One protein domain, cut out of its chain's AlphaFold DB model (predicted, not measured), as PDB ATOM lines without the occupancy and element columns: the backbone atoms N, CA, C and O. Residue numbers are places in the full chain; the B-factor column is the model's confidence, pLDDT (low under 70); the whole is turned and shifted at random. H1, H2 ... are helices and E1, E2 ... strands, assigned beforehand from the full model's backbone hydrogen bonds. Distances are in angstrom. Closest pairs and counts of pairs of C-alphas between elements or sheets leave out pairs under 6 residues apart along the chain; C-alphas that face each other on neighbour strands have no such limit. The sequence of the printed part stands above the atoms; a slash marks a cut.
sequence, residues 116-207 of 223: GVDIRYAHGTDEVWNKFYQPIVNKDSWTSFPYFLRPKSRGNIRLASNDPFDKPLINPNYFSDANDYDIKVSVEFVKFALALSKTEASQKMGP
ATOM      1  N   GLY A 116     129.235 198.630 180.356       37.25
ATOM      2  CA  GLY A 116     127.797 198.935 180.440       37.25
ATOM      3  C   GLY A 116     127.132 199.571 179.207       37.25
ATOM      4  O   GLY A 116     125.924 199.808 179.227       37.25
ATOM      5  N   VAL A 117     127.861 199.820 178.114       44.84
ATOM      6  CA  VAL A 117     127.294 200.313 176.835       44.84
ATOM      7  C   VAL A 117     126.573 199.190 176.069       44.84
ATOM      8  O   VAL A 117     125.661 199.453 175.282       44.84
ATOM      9  N   ASP A 118     126.913 197.936 176.365       47.56
ATOM     10  CA  ASP A 118     126.392 196.748 175.693       47.56
ATOM     11  C   ASP A 118     124.987 196.339 176.142       47.56
ATOM     12  O   ASP A 118     124.351 195.549 175.462       47.56
ATOM     13  N   ILE A 119     124.421 196.926 177.201       48.03
ATOM     14  CA  ILE A 119     123.094 196.555 177.733       48.03
ATOM     15  C   ILE A 119     121.986 196.639 176.660       48.03
ATOM     16  O   ILE A 119     121.133 195.760 176.580       48.03
ATOM     17  N   ARG A 120     122.014 197.628 175.753       42.78
ATOM     18  CA  ARG A 120     121.034 197.703 174.646       42.78
ATOM     19  C   ARG A 120     121.309 196.694 173.520       42.78
ATOM     20  O   ARG A 120     120.365 196.228 172.896       42.78
ATOM     21  N   TYR A 121     122.575 196.363 173.262       49.25
ATOM     22  CA  TYR A 121     122.965 195.363 172.259       49.25
ATOM     23  C   TYR A 121     122.813 193.918 172.773       49.25
ATOM     24  O   TYR A 121     122.569 193.010 171.983       49.25
ATOM     25  N   ALA A 122     122.932 193.704 174.085       50.31
ATOM     26  CA  ALA A 122     122.941 192.404 174.747       50.31
ATOM     27  C   ALA A 122     121.539 191.910 175.142       50.31
ATOM     28  O   ALA A 122     121.321 190.703 175.205       50.31
ATOM     29  N   HIS A 123     120.572 192.805 175.384       51.09
ATOM     30  CA  HIS A 123     119.223 192.436 175.849       51.09
ATOM     31  C   HIS A 123     118.199 192.144 174.735       51.09
ATOM     32  O   HIS A 123     116.992 192.178 174.968       51.09
ATOM     33  N   GLY A 124     118.675 191.764 173.546       58.31
ATOM     34  CA  GLY A 124     117.851 191.147 172.506       58.31
ATOM     35  C   GLY A 124     117.130 192.127 171.578       58.31
ATOM     36  O   GLY A 124     117.590 193.233 171.316       58.31
ATOM     37  N   THR A 125     116.022 191.663 171.000       62.09
ATOM     38  CA  THR A 125     115.246 192.355 169.959       62.09
ATOM     39  C   THR A 125     114.588 193.639 170.464       62.09
ATOM     40  O   THR A 125     114.227 193.727 171.638       62.09
ATOM     41  N   ASP A 126     114.314 194.585 169.558       70.06
ATOM     42  CA  ASP A 126     113.619 195.849 169.869       70.06
ATOM     43  C   ASP A 126     112.306 195.644 170.647       70.06
ATOM     44  O   ASP A 126     111.929 196.477 171.463       70.06
ATOM     45  N   GLU A 127     111.622 194.517 170.445       69.31
ATOM     46  CA  GLU A 127     110.421 194.136 171.193       69.31
ATOM     47  C   GLU A 127     110.673 193.970 172.701       69.31
ATOM     48  O   GLU A 127     109.971 194.565 173.522       69.31
ATOM     49  N   VAL A 128     111.715 193.221 173.075       66.69
ATOM     50  CA  VAL A 128     112.115 193.011 174.475       66.69
ATOM     51  C   VAL A 128     112.563 194.338 175.078       66.69
ATOM     52  O   VAL A 128     112.163 194.691 176.185       66.69
ATOM     53  N   TRP A 129     113.320 195.130 174.319       66.81
ATOM     54  CA  TRP A 129     113.715 196.470 174.740       66.81
ATOM     55  C   TRP A 129     112.506 197.373 175.032       66.81
ATOM     56  O   TRP A 129     112.417 197.968 176.110       66.81
ATOM     57  N   ASN A 130     111.555 197.449 174.102       71.69
ATOM     58  CA  ASN A 130     110.379 198.312 174.212       71.69
ATOM     59  C   ASN A 130     109.443 197.878 175.345       71.69
ATOM     60  O   ASN A 130     108.850 198.716 176.022       71.69
ATOM     61  N   LYS A 131     109.328 196.575 175.600       71.88
ATOM     62  CA  LYS A 131     108.473 196.060 176.672       71.88
ATOM     63  C   LYS A 131     109.114 196.200 178.056       71.88
ATOM     64  O   LYS A 131     108.465 196.656 178.995       71.88
ATOM     65  N   PHE A 132     110.381 195.816 178.193       68.00
ATOM     66  CA  PHE A 132     111.034 195.708 179.499       68.00
ATOM     67  C   PHE A 132     111.755 196.998 179.905       68.00
ATOM     68  O   PHE A 132     111.665 197.399 181.062       68.00
ATOM     69  N   TYR A 133     112.428 197.676 178.973       66.56
ATOM     70  CA  TYR A 133     113.362 198.759 179.300       66.56
ATOM     71  C   TYR A 133     112.827 200.152 178.963       66.56
ATOM     72  O   TYR A 133     113.007 201.072 179.758       66.56
ATOM     73  N   GLN A 134     112.113 200.333 177.847       68.44
ATOM     74  CA  GLN A 134     111.553 201.639 177.458       68.44
ATOM     75  C   GLN A 134     110.739 202.334 178.574       68.44
ATOM     76  O   GLN A 134     110.923 203.540 178.754       68.44
ATOM     77  N   PRO A 135     109.896 201.648 179.378       70.75
ATOM     78  CA  PRO A 135     109.085 202.309 180.407       70.75
ATOM     79  C   PRO A 135     109.875 202.814 181.623       70.75
ATOM     80  O   PRO A 135     109.338 203.599 182.416       70.75
ATOM     81  N   ILE A 136     111.118 202.354 181.798       66.88
ATOM     82  CA  ILE A 136     112.007 202.730 182.908       66.88
ATOM     83  C   ILE A 136     113.122 203.693 182.481       66.88
ATOM     84  O   ILE A 136     113.872 204.173 183.328       66.88
ATOM     85  N   VAL A 137     113.199 204.043 181.192       64.31
ATOM     86  CA  VAL A 137     114.137 205.057 180.688       64.31
ATOM     87  C   VAL A 137     113.865 206.408 181.364       64.31
ATOM     88  O   VAL A 137     112.718 206.840 181.475       64.31
ATOM     89  N   ASN A 138     114.935 207.083 181.799       61.12
ATOM     90  CA  ASN A 138     114.913 208.365 182.523       61.12
ATOM     91  C   ASN A 138     114.192 208.340 183.884       61.12
ATOM     92  O   ASN A 138     113.796 209.393 184.385       61.12
ATOM     93  N   LYS A 139     114.021 207.159 184.490       66.62
ATOM     94  CA  LYS A 139     113.568 207.026 185.880       66.62
ATOM     95  C   LYS A 139     114.731 206.620 186.774       66.62
ATOM     96  O   LYS A 139     115.526 205.755 186.404       66.62
ATOM     97  N   ASP A 140     114.777 207.198 187.970       68.06
ATOM     98  CA  ASP A 140     115.723 206.791 189.004       68.06
ATOM     99  C   ASP A 140     115.482 205.318 189.348       68.06
ATOM    100  O   ASP A 140     114.428 204.931 189.861       68.06
ATOM    101  N   SER A 141     116.450 204.478 188.996       65.62
ATOM    102  CA  SER A 141     116.391 203.034 189.171       65.62
ATOM    103  C   SER A 141     117.752 202.516 189.604       65.62
ATOM    104  O   SER A 141     118.798 203.063 189.256       65.62
ATOM    105  N   TRP A 142     117.738 201.447 190.389       65.56
ATOM    106  CA  TRP A 142     118.930 200.682 190.709       65.56
ATOM    107  C   TRP A 142     118.721 199.273 190.163       65.56
ATOM    108  O   TRP A 142     117.641 198.699 190.303       65.56
ATOM    109  N   THR A 143     119.745 198.736 189.505       65.81
ATOM    110  CA  THR A 143     119.710 197.396 188.911       65.81
ATOM    111  C   THR A 143     120.814 196.567 189.538       65.81
ATOM    112  O   THR A 143     121.926 197.054 189.742       65.81
ATOM    113  N   SER A 144     120.508 195.316 189.862       66.69
ATOM    114  CA  SER A 144     121.482 194.361 190.372       66.69
ATOM    115  C   SER A 144     121.575 193.198 189.394       66.69
ATOM    116  O   SER A 144     120.562 192.569 189.094       66.69
ATOM    117  N   PHE A 145     122.781 192.931 188.897       67.75
ATOM    118  CA  PHE A 145     123.054 191.838 187.969       67.75
ATOM    119  C   PHE A 145     123.766 190.698 188.707       67.75
ATOM    120  O   PHE A 145     124.775 190.952 189.374       67.75
ATOM    121  N   PRO A 146     123.279 189.449 188.608       67.00
ATOM    122  CA  PRO A 146     124.016 188.308 189.120       67.00
ATOM    123  C   PRO A 146     125.193 188.002 188.190       67.00
ATOM    124  O   PRO A 146     124.997 187.686 187.020       67.00
ATOM    125  N   TYR A 147     126.409 188.045 188.729       69.00
ATOM    126  CA  TYR A 147     127.596 187.523 188.053       69.00
ATOM    127  C   TYR A 147     127.984 186.183 188.677       69.00
ATOM    128  O   TYR A 147     128.339 186.105 189.857       69.00
ATOM    129  N   PHE A 148     127.913 185.113 187.886       71.56
ATOM    130  CA  PHE A 148     128.348 183.788 188.317       71.56
ATOM    131  C   PHE A 148     129.866 183.704 188.192       71.56
ATOM    132  O   PHE A 148     130.394 183.617 187.094       71.56
ATOM    133  N   LEU A 149     130.572 183.704 189.322       75.31
ATOM    134  CA  LEU A 149     132.039 183.592 189.330       75.31
ATOM    135  C   LEU A 149     132.537 182.173 189.021       75.31
ATOM    136  O   LEU A 149     133.714 181.973 188.742       75.31
ATOM    137  N   ARG A 150     131.666 181.168 189.164       77.88
ATOM    138  CA  ARG A 150     131.965 179.751 188.911       77.88
ATOM    139  C   ARG A 150     130.725 179.038 188.362       77.88
ATOM    140  O   ARG A 150     130.146 178.218 189.081       77.88
ATOM    141  N   PRO A 151     130.275 179.375 187.142       79.75
ATOM    142  CA  PRO A 151     129.144 178.689 186.535       79.75
ATOM    143  C   PRO A 151     129.496 177.219 186.303       79.75
ATOM    144  O   PRO A 151     130.642 176.879 185.982       79.75
ATOM    145  N   LYS A 152     128.519 176.327 186.472       79.94
ATOM    146  CA  LYS A 152     128.680 174.902 186.142       79.94
ATOM    147  C   LYS A 152     128.261 174.582 184.714       79.94
ATOM    148  O   LYS A 152     128.769 173.617 184.148       79.94
ATOM    149  N   SER A 153     127.399 175.400 184.122       78.69
ATOM    150  CA  SER A 153     127.044 175.314 182.708       78.69
ATOM    151  C   SER A 153     128.290 175.444 181.831       78.69
ATOM    152  O   SER A 153     129.254 176.135 182.180       78.69
ATOM    153  N   ARG A 154     128.298 174.740 180.698       79.19
ATOM    154  CA  ARG A 154     129.395 174.761 179.726       79.19
ATOM    155  C   ARG A 154     128.835 174.932 178.326       79.19
ATOM    156  O   ARG A 154     127.989 174.151 177.886       79.19
ATOM    157  N   GLY A 155     129.338 175.956 177.648       76.50
ATOM    158  CA  GLY A 155     129.043 176.246 176.256       76.50
ATOM    159  C   GLY A 155     130.059 175.638 175.296       76.50
ATOM    160  O   GLY A 155     131.029 174.996 175.694       76.50
ATOM    161  N   ASN A 156     129.839 175.863 174.007       78.75
ATOM    162  CA  ASN A 156     130.785 175.523 172.956       78.75
ATOM    163  C   ASN A 156     130.817 176.600 171.869       78.75
ATOM    164  O   ASN A 156     129.842 177.319 171.635       78.75
ATOM    165  N   ILE A 157     131.962 176.682 171.197       83.06
ATOM    166  CA  ILE A 157     132.162 177.496 170.001       83.06
ATOM    167  C   ILE A 157     132.432 176.539 168.847       83.06
ATOM    168  O   ILE A 157     133.285 175.657 168.957       83.06
ATOM    169  N   ARG A 158     131.710 176.705 167.739       83.88
ATOM    170  CA  ARG A 158     131.862 175.887 166.531       83.88
ATOM    171  C   ARG A 158     132.061 176.768 165.310       83.88
ATOM    172  O   ARG A 158     131.542 177.876 165.235       83.88
ATOM    173  N   LEU A 159     132.775 176.251 164.317       86.75
ATOM    174  CA  LEU A 159     132.840 176.900 163.008       86.75
ATOM    175  C   LEU A 159     131.483 176.821 162.293       86.75
ATOM    176  O   LEU A 159     130.916 175.731 162.180       86.75
ATOM    177  N   ALA A 160     130.995 177.955 161.784       88.62
ATOM    178  CA  ALA A 160     129.833 177.996 160.897       88.62
ATOM    179  C   ALA A 160     130.181 177.407 159.517       88.62
ATOM    180  O   ALA A 160     129.479 176.524 159.013       88.62
ATOM    181  N   SER A 161     131.319 177.827 158.961       89.19
ATOM    182  CA  SER A 161     131.862 177.406 157.667       89.19
ATOM    183  C   SER A 161     133.389 177.221 157.744       89.19
ATOM    184  O   SER A 161     133.981 177.301 158.820       89.19
ATOM    185  N   ASN A 162     134.024 176.935 156.606       87.50
ATOM    186  CA  ASN A 162     135.482 176.924 156.467       87.50
ATOM    187  C   ASN A 162     136.064 178.299 156.074       87.50
ATOM    188  O   ASN A 162     137.276 178.396 155.878       87.50
ATOM    189  N   ASP A 163     135.229 179.335 155.955       89.12
ATOM    190  CA  ASP A 163     135.662 180.700 155.679       89.12
ATOM    191  C   ASP A 163     136.132 181.369 156.988       89.12
ATOM    192  O   ASP A 163     135.353 181.471 157.941       89.12
ATOM    193  N   PRO A 164     137.390 181.839 157.077       86.19
ATOM    194  CA  PRO A 164     137.891 182.554 158.249       86.19
ATOM    195  C   PRO A 164     137.140 183.847 158.586       86.19
ATOM    196  O   PRO A 164     137.201 184.290 159.733       86.19
ATOM    197  N   PHE A 165     136.450 184.458 157.619       88.00
ATOM    198  CA  PHE A 165     135.702 185.701 157.825       88.00
ATOM    199  C   PHE A 165     134.283 185.469 158.350       88.00
ATOM    200  O   PHE A 165     133.652 186.409 158.849       88.00
ATOM    201  N   ASP A 166     133.792 184.231 158.288       89.88
ATOM    202  CA  ASP A 166     132.498 183.882 158.851       89.88
ATOM    203  C   ASP A 166     132.563 183.848 160.377       89.88
ATOM    204  O   ASP A 166     133.497 183.333 160.999       89.88
ATOM    205  N   LYS A 167     131.528 184.402 161.010       85.12
ATOM    206  CA  LYS A 167     131.429 184.404 162.470       85.12
ATOM    207  C   LYS A 167     131.201 182.977 162.979       85.12
ATOM    208  O   LYS A 167     130.374 182.255 162.415       85.12
ATOM    209  N   PRO A 168     131.877 182.564 164.063       85.25
ATOM    210  CA  PRO A 168     131.652 181.252 164.638       85.25
ATOM    211  C   PRO A 168     130.263 181.179 165.283       85.25
ATOM    212  O   PRO A 168     129.701 182.178 165.734       85.25
ATOM    213  N   LEU A 169     129.726 179.967 165.360       84.12
ATOM    214  CA  LEU A 169     128.521 179.665 166.118       84.12
ATOM    215  C   LEU A 169     128.897 179.593 167.598       84.12
ATOM    216  O   LEU A 169     129.675 178.727 168.003       84.12
ATOM    217  N   ILE A 170     128.357 180.510 168.394       80.69
ATOM    218  CA  ILE A 170     128.602 180.582 169.834       80.69
ATOM    219  C   ILE A 170     127.346 180.086 170.535       80.69
ATOM    220  O   ILE A 170     126.297 180.722 170.459       80.69
ATOM    221  N   ASN A 171     127.458 178.952 171.222       78.06
ATOM    222  CA  ASN A 171     126.409 178.462 172.100       78.06
ATOM    223  C   ASN A 171     126.912 178.508 173.550       78.06
ATOM    224  O   ASN A 171     127.599 177.577 173.973       78.06
ATOM    225  N   PRO A 172     126.590 179.560 174.320       72.06
ATOM    226  CA  PRO A 172     127.014 179.659 175.713       72.06
ATOM    227  C   PRO A 172     126.331 178.620 176.612       72.06
ATOM    228  O   PRO A 172     126.878 178.291 177.660       72.06
ATOM    229  N   ASN A 173     125.182 178.078 176.183       79.31
ATOM    230  CA  ASN A 173     124.449 177.024 176.881       79.31
ATOM    231  C   ASN A 173     124.161 177.387 178.353       79.31
ATOM    232  O   ASN A 173     124.435 176.615 179.269       79.31
ATOM    233  N   TYR A 174     123.678 178.611 178.589       74.62
ATOM    234  CA  TYR A 174     123.385 179.095 179.937       74.62
ATOM    235  C   TYR A 174     122.318 178.233 180.619       74.62
ATOM    236  O   TYR A 174     121.339 177.845 179.986       74.62
ATOM    237  N   PHE A 175     122.497 177.993 181.922       77.62
ATOM    238  CA  PHE A 175     121.564 177.236 182.768       77.62
ATOM    239  C   PHE A 175     121.329 175.788 182.318       77.62
ATOM    240  O   PHE A 175     120.285 175.210 182.599       77.62
ATOM    241  N   SER A 176     122.295 175.193 181.621       76.25
ATOM    242  CA  SER A 176     122.203 173.821 181.119       76.25
ATOM    243  C   SER A 176     122.775 172.783 182.089       76.25
ATOM    244  O   SER A 176     123.046 171.647 181.691       76.25
ATOM    245  N   ASP A 177     123.139 173.190 183.302       80.31
ATOM    246  CA  ASP A 177     123.839 172.319 184.230       80.31
ATOM    247  C   ASP A 177     122.903 171.224 184.761       80.31
ATOM    248  O   ASP A 177     121.768 171.482 185.140       80.31
ATOM    249  N   ALA A 178     123.387 169.981 184.818       79.25
ATOM    250  CA  ALA A 178     122.544 168.820 185.112       79.25
ATOM    251  C   ALA A 178     121.883 168.833 186.507       79.25
ATOM    252  O   ALA A 178     121.007 168.015 186.770       79.25
ATOM    253  N   ASN A 179     122.329 169.706 187.417       84.06
ATOM    254  CA  ASN A 179     121.805 169.803 188.778       84.06
ATOM    255  C   ASN A 179     121.061 171.123 189.038       84.06
ATOM    256  O   ASN A 179     120.751 171.411 190.205       84.06
ATOM    257  N   ASP A 180     120.815 171.928 188.002       84.50
ATOM    258  CA  ASP A 180     120.238 173.275 188.074       84.50
ATOM    259  C   ASP A 180     120.931 174.180 189.109       84.50
ATOM    260  O   ASP A 180     120.306 175.014 189.766       84.50
ATOM    261  N   TYR A 181     122.224 173.977 189.343       85.25
ATOM    262  CA  TYR A 181     123.028 174.755 190.273       85.25
ATOM    263  C   TYR A 181     123.028 176.235 189.897       85.25
ATOM    264  O   TYR A 181     122.804 177.075 190.769       85.25
ATOM    265  N   ASP A 182     123.217 176.558 188.619       80.19
ATOM    266  CA  ASP A 182     123.282 177.947 188.163       80.19
ATOM    267  C   ASP A 182     121.910 178.625 188.323       80.19
ATOM    268  O   ASP A 182     121.815 179.770 188.777       80.19
ATOM    269  N   ILE A 183     120.824 177.885 188.078       84.69
ATOM    270  CA  ILE A 183     119.448 178.345 188.326       84.69
ATOM    271  C   ILE A 183     119.222 178.576 189.824       84.69
ATOM    272  O   ILE A 183     118.709 179.621 190.223       84.69
ATOM    273  N   LYS A 184     119.635 177.638 190.683       86.31
ATOM    274  CA  LYS A 184     119.489 177.762 192.143       86.31
ATOM    275  C   LYS A 184     120.228 178.984 192.676       86.31
ATOM    276  O   LYS A 184     119.649 179.746 193.444       86.31
ATOM    277  N   VAL A 185     121.466 179.219 192.235       86.69
ATOM    278  CA  VAL A 185     122.234 180.419 192.610       86.69
ATOM    279  C   VAL A 185     121.530 181.691 192.128       86.69
ATOM    280  O   VAL A 185     121.464 182.666 192.875       86.69
ATOM    281  N   SER A 186     120.936 181.672 190.931       83.69
ATOM    282  CA  SER A 186     120.141 182.797 190.410       83.69
ATOM    283  C   SER A 186     118.940 183.112 191.300       83.69
ATOM    284  O   SER A 186     118.686 184.269 191.632       83.69
ATOM    285  N   VAL A 187     118.209 182.083 191.731       86.31
ATOM    286  CA  VAL A 187     117.054 182.237 192.626       86.31
ATOM    287  C   VAL A 187     117.484 182.790 193.984       86.31
ATOM    288  O   VAL A 187     116.832 183.693 194.512       86.31
ATOM    289  N   GLU A 188     118.591 182.300 194.544       87.75
ATOM    290  CA  GLU A 188     119.142 182.833 195.797       87.75
ATOM    291  C   GLU A 188     119.590 184.291 195.655       87.75
ATOM    292  O   GLU A 188     119.344 185.099 196.552       87.75
ATOM    293  N   PHE A 189     120.150 184.674 194.507       84.81
ATOM    294  CA  PHE A 189     120.451 186.071 194.213       84.81
ATOM    295  C   PHE A 189     119.190 186.945 194.185       84.81
ATOM    296  O   PHE A 189     119.179 188.008 194.802       84.81
ATOM    297  N   VAL A 190     118.106 186.506 193.537       84.12
ATOM    298  CA  VAL A 190     116.841 187.269 193.514       84.12
ATOM    299  C   VAL A 190     116.289 187.441 194.931       84.12
ATOM    300  O   VAL A 190     115.893 188.544 195.313       84.12
ATOM    301  N   LYS A 191     116.317 186.384 195.751       86.38
ATOM    302  CA  LYS A 191     115.933 186.469 197.170       86.38
ATOM    303  C   LYS A 191     116.803 187.469 197.927       86.38
ATOM    304  O   LYS A 191     116.276 188.266 198.702       86.38
ATOM    305  N   PHE A 192     118.111 187.457 197.682       87.75
ATOM    306  CA  PHE A 192     119.048 188.396 198.286       87.75
ATOM    307  C   PHE A 192     118.777 189.842 197.851       87.75
ATOM    308  O   PHE A 192     118.702 190.721 198.703       87.75
ATOM    309  N   ALA A 193     118.552 190.098 196.562       82.56
ATOM    310  CA  ALA A 193     118.231 191.429 196.049       82.56
ATOM    311  C   ALA A 193     116.913 191.970 196.636       82.56
ATOM    312  O   ALA A 193     116.842 193.135 197.031       82.56
ATOM    313  N   LEU A 194     115.892 191.116 196.782       83.56
ATOM    314  CA  LEU A 194     114.635 191.465 197.459       83.56
ATOM    315  C   LEU A 194     114.818 191.693 198.965       83.56
ATOM    316  O   LEU A 194     114.108 192.503 199.561       83.56
ATOM    317  N   ALA A 195     115.736 190.977 199.616       87.50
ATOM    318  CA  ALA A 195     116.082 191.238 201.010       87.50
ATOM    319  C   ALA A 195     116.819 192.579 201.147       87.50
ATOM    320  O   ALA A 195     116.488 193.378 202.023       87.50
ATOM    321  N   LEU A 196     117.753 192.866 200.236       87.19
ATOM    322  CA  LEU A 196     118.498 194.121 200.178       87.19
ATOM    323  C   LEU A 196     117.560 195.318 199.981       87.19
ATOM    324  O   LEU A 196     117.690 196.317 200.689       87.19
ATOM    325  N   SER A 197     116.561 195.195 199.103       82.62
ATOM    326  CA  SER A 197     115.569 196.252 198.865       82.62
ATOM    327  C   SER A 197     114.704 196.564 200.093       82.62
ATOM    328  O   SER A 197     114.113 197.639 200.183       82.62
ATOM    329  N   LYS A 198     114.602 195.635 201.051       86.12
ATOM    330  CA  LYS A 198     113.841 195.793 202.304       86.12
ATOM    331  C   LYS A 198     114.671 196.370 203.453       86.12
ATOM    332  O   LYS A 198     114.112 196.650 204.509       86.12
ATOM    333  N   THR A 199     115.979 196.551 203.275       90.00
ATOM    334  CA  THR A 199     116.842 197.162 204.299       90.00
ATOM    335  C   THR A 199     116.479 198.630 204.536       90.00
ATOM    336  O   THR A 199     116.022 199.318 203.625       90.00
ATOM    337  N   GLU A 200     116.718 199.142 205.748       89.06
ATOM    338  CA  GLU A 200     116.371 200.523 206.125       89.06
ATOM    339  C   GLU A 200     117.026 201.567 205.203       89.06
ATOM    340  O   GLU A 200     116.383 202.525 204.777       89.06
ATOM    341  N   ALA A 201     118.297 201.357 204.848       86.75
ATOM    342  CA  ALA A 201     119.026 202.236 203.939       86.75
ATOM    343  C   ALA A 201     118.403 202.255 202.536       86.75
ATOM    344  O   ALA A 201     118.263 203.324 201.946       86.75
ATOM    345  N   SER A 202     117.986 201.092 202.026       82.00
ATOM    346  CA  SER A 202     117.324 200.999 200.726       82.00
ATOM    347  C   SER A 202     115.930 201.627 200.767       82.00
ATOM    348  O   SER A 202     115.599 202.431 199.905       82.00
ATOM    349  N   GLN A 203     115.149 201.371 201.819       85.19
ATOM    350  CA  GLN A 203     113.789 201.899 201.983       85.19
ATOM    351  C   GLN A 203     113.720 203.431 202.039       85.19
ATOM    352  O   GLN A 203     112.742 204.003 201.562       85.19
ATOM    353  N   LYS A 204     114.772 204.114 202.514       86.38
ATOM    354  CA  LYS A 204     114.876 205.587 202.445       86.38
ATOM    355  C   LYS A 204     114.813 206.129 201.011       86.38
ATOM    356  O   LYS A 204     114.395 207.265 200.820       86.38
ATOM    357  N   MET A 205     115.183 205.320 200.018       80.31
ATOM    358  CA  MET A 205     115.111 205.660 198.592       80.31
ATOM    359  C   MET A 205     113.771 205.259 197.942       80.31
ATOM    360  O   MET A 205     113.562 205.523 196.764       80.31
ATOM    361  N   GLY A 206     112.860 204.618 198.684       78.94
ATOM    362  CA  GLY A 206     111.543 204.192 198.197       78.94
ATOM    363  C   GLY A 206     111.552 203.194 197.023       78.94
ATOM    364  O   GLY A 206     110.786 203.397 196.075       78.94
ATOM    365  N   PRO A 207     112.379 202.125 197.042       75.00
ATOM    366  CA  PRO A 207     112.504 201.187 195.936       75.00
ATOM    367  C   PRO A 207     111.194 200.425 195.717       75.00
ATOM    368  O   PRO A 207     110.583 199.918 196.659       75.00
TER     369      PRO A 207
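This is residues 116 to 207 of the 223 residues of the protein "GMC_OxRdtase_N domain-containing protein" of Daphnia pulex (UniProt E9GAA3). A two-stranded hairpin, E1 and E2, and the long helix H3 make a wide V, with short H4 at H3's far end. H1 and H2 lie on the V's open side, apart from H3. The 92 printed residues, under half in named elements, run H1 H2 E1 E2 H3 H4, mostly helix, the sheet antiparallel; only just loose, close to extended, radius of gyration of the C-alphas 18.0 A, spans 58 by 35 by 19 A.

E1, residues 156 to 158, and E2, residues 169 to 171, form a hairpin; N 156 and O 171, 2.8 A apart, are within hydrogen-bond range. H3, residues 181 to 197, has every O i to N i+4 pair within range. H3 and H4, residues 200 to 203, are close but not clearly touching, closest C-alphas Ser 197 and Gln 203, 6.7 A. H1, residues 119 to 122, and H2, residues 126 to 136, likewise: Arg 120 and Trp 129, 7.4 A. H2 has 4 of 7 pairs; H1 and H4 are too short.

H3 spans 24.3 A, H2 14.8 A. H1 begins at C-alpha 119 (123.094, 196.555, 177.733); H4 ends at C-alpha 203 (113.789, 201.899, 201.983).

The printed part has no cut. The H2 to E1 link is long. pLDDT is under 70 in 28 residues.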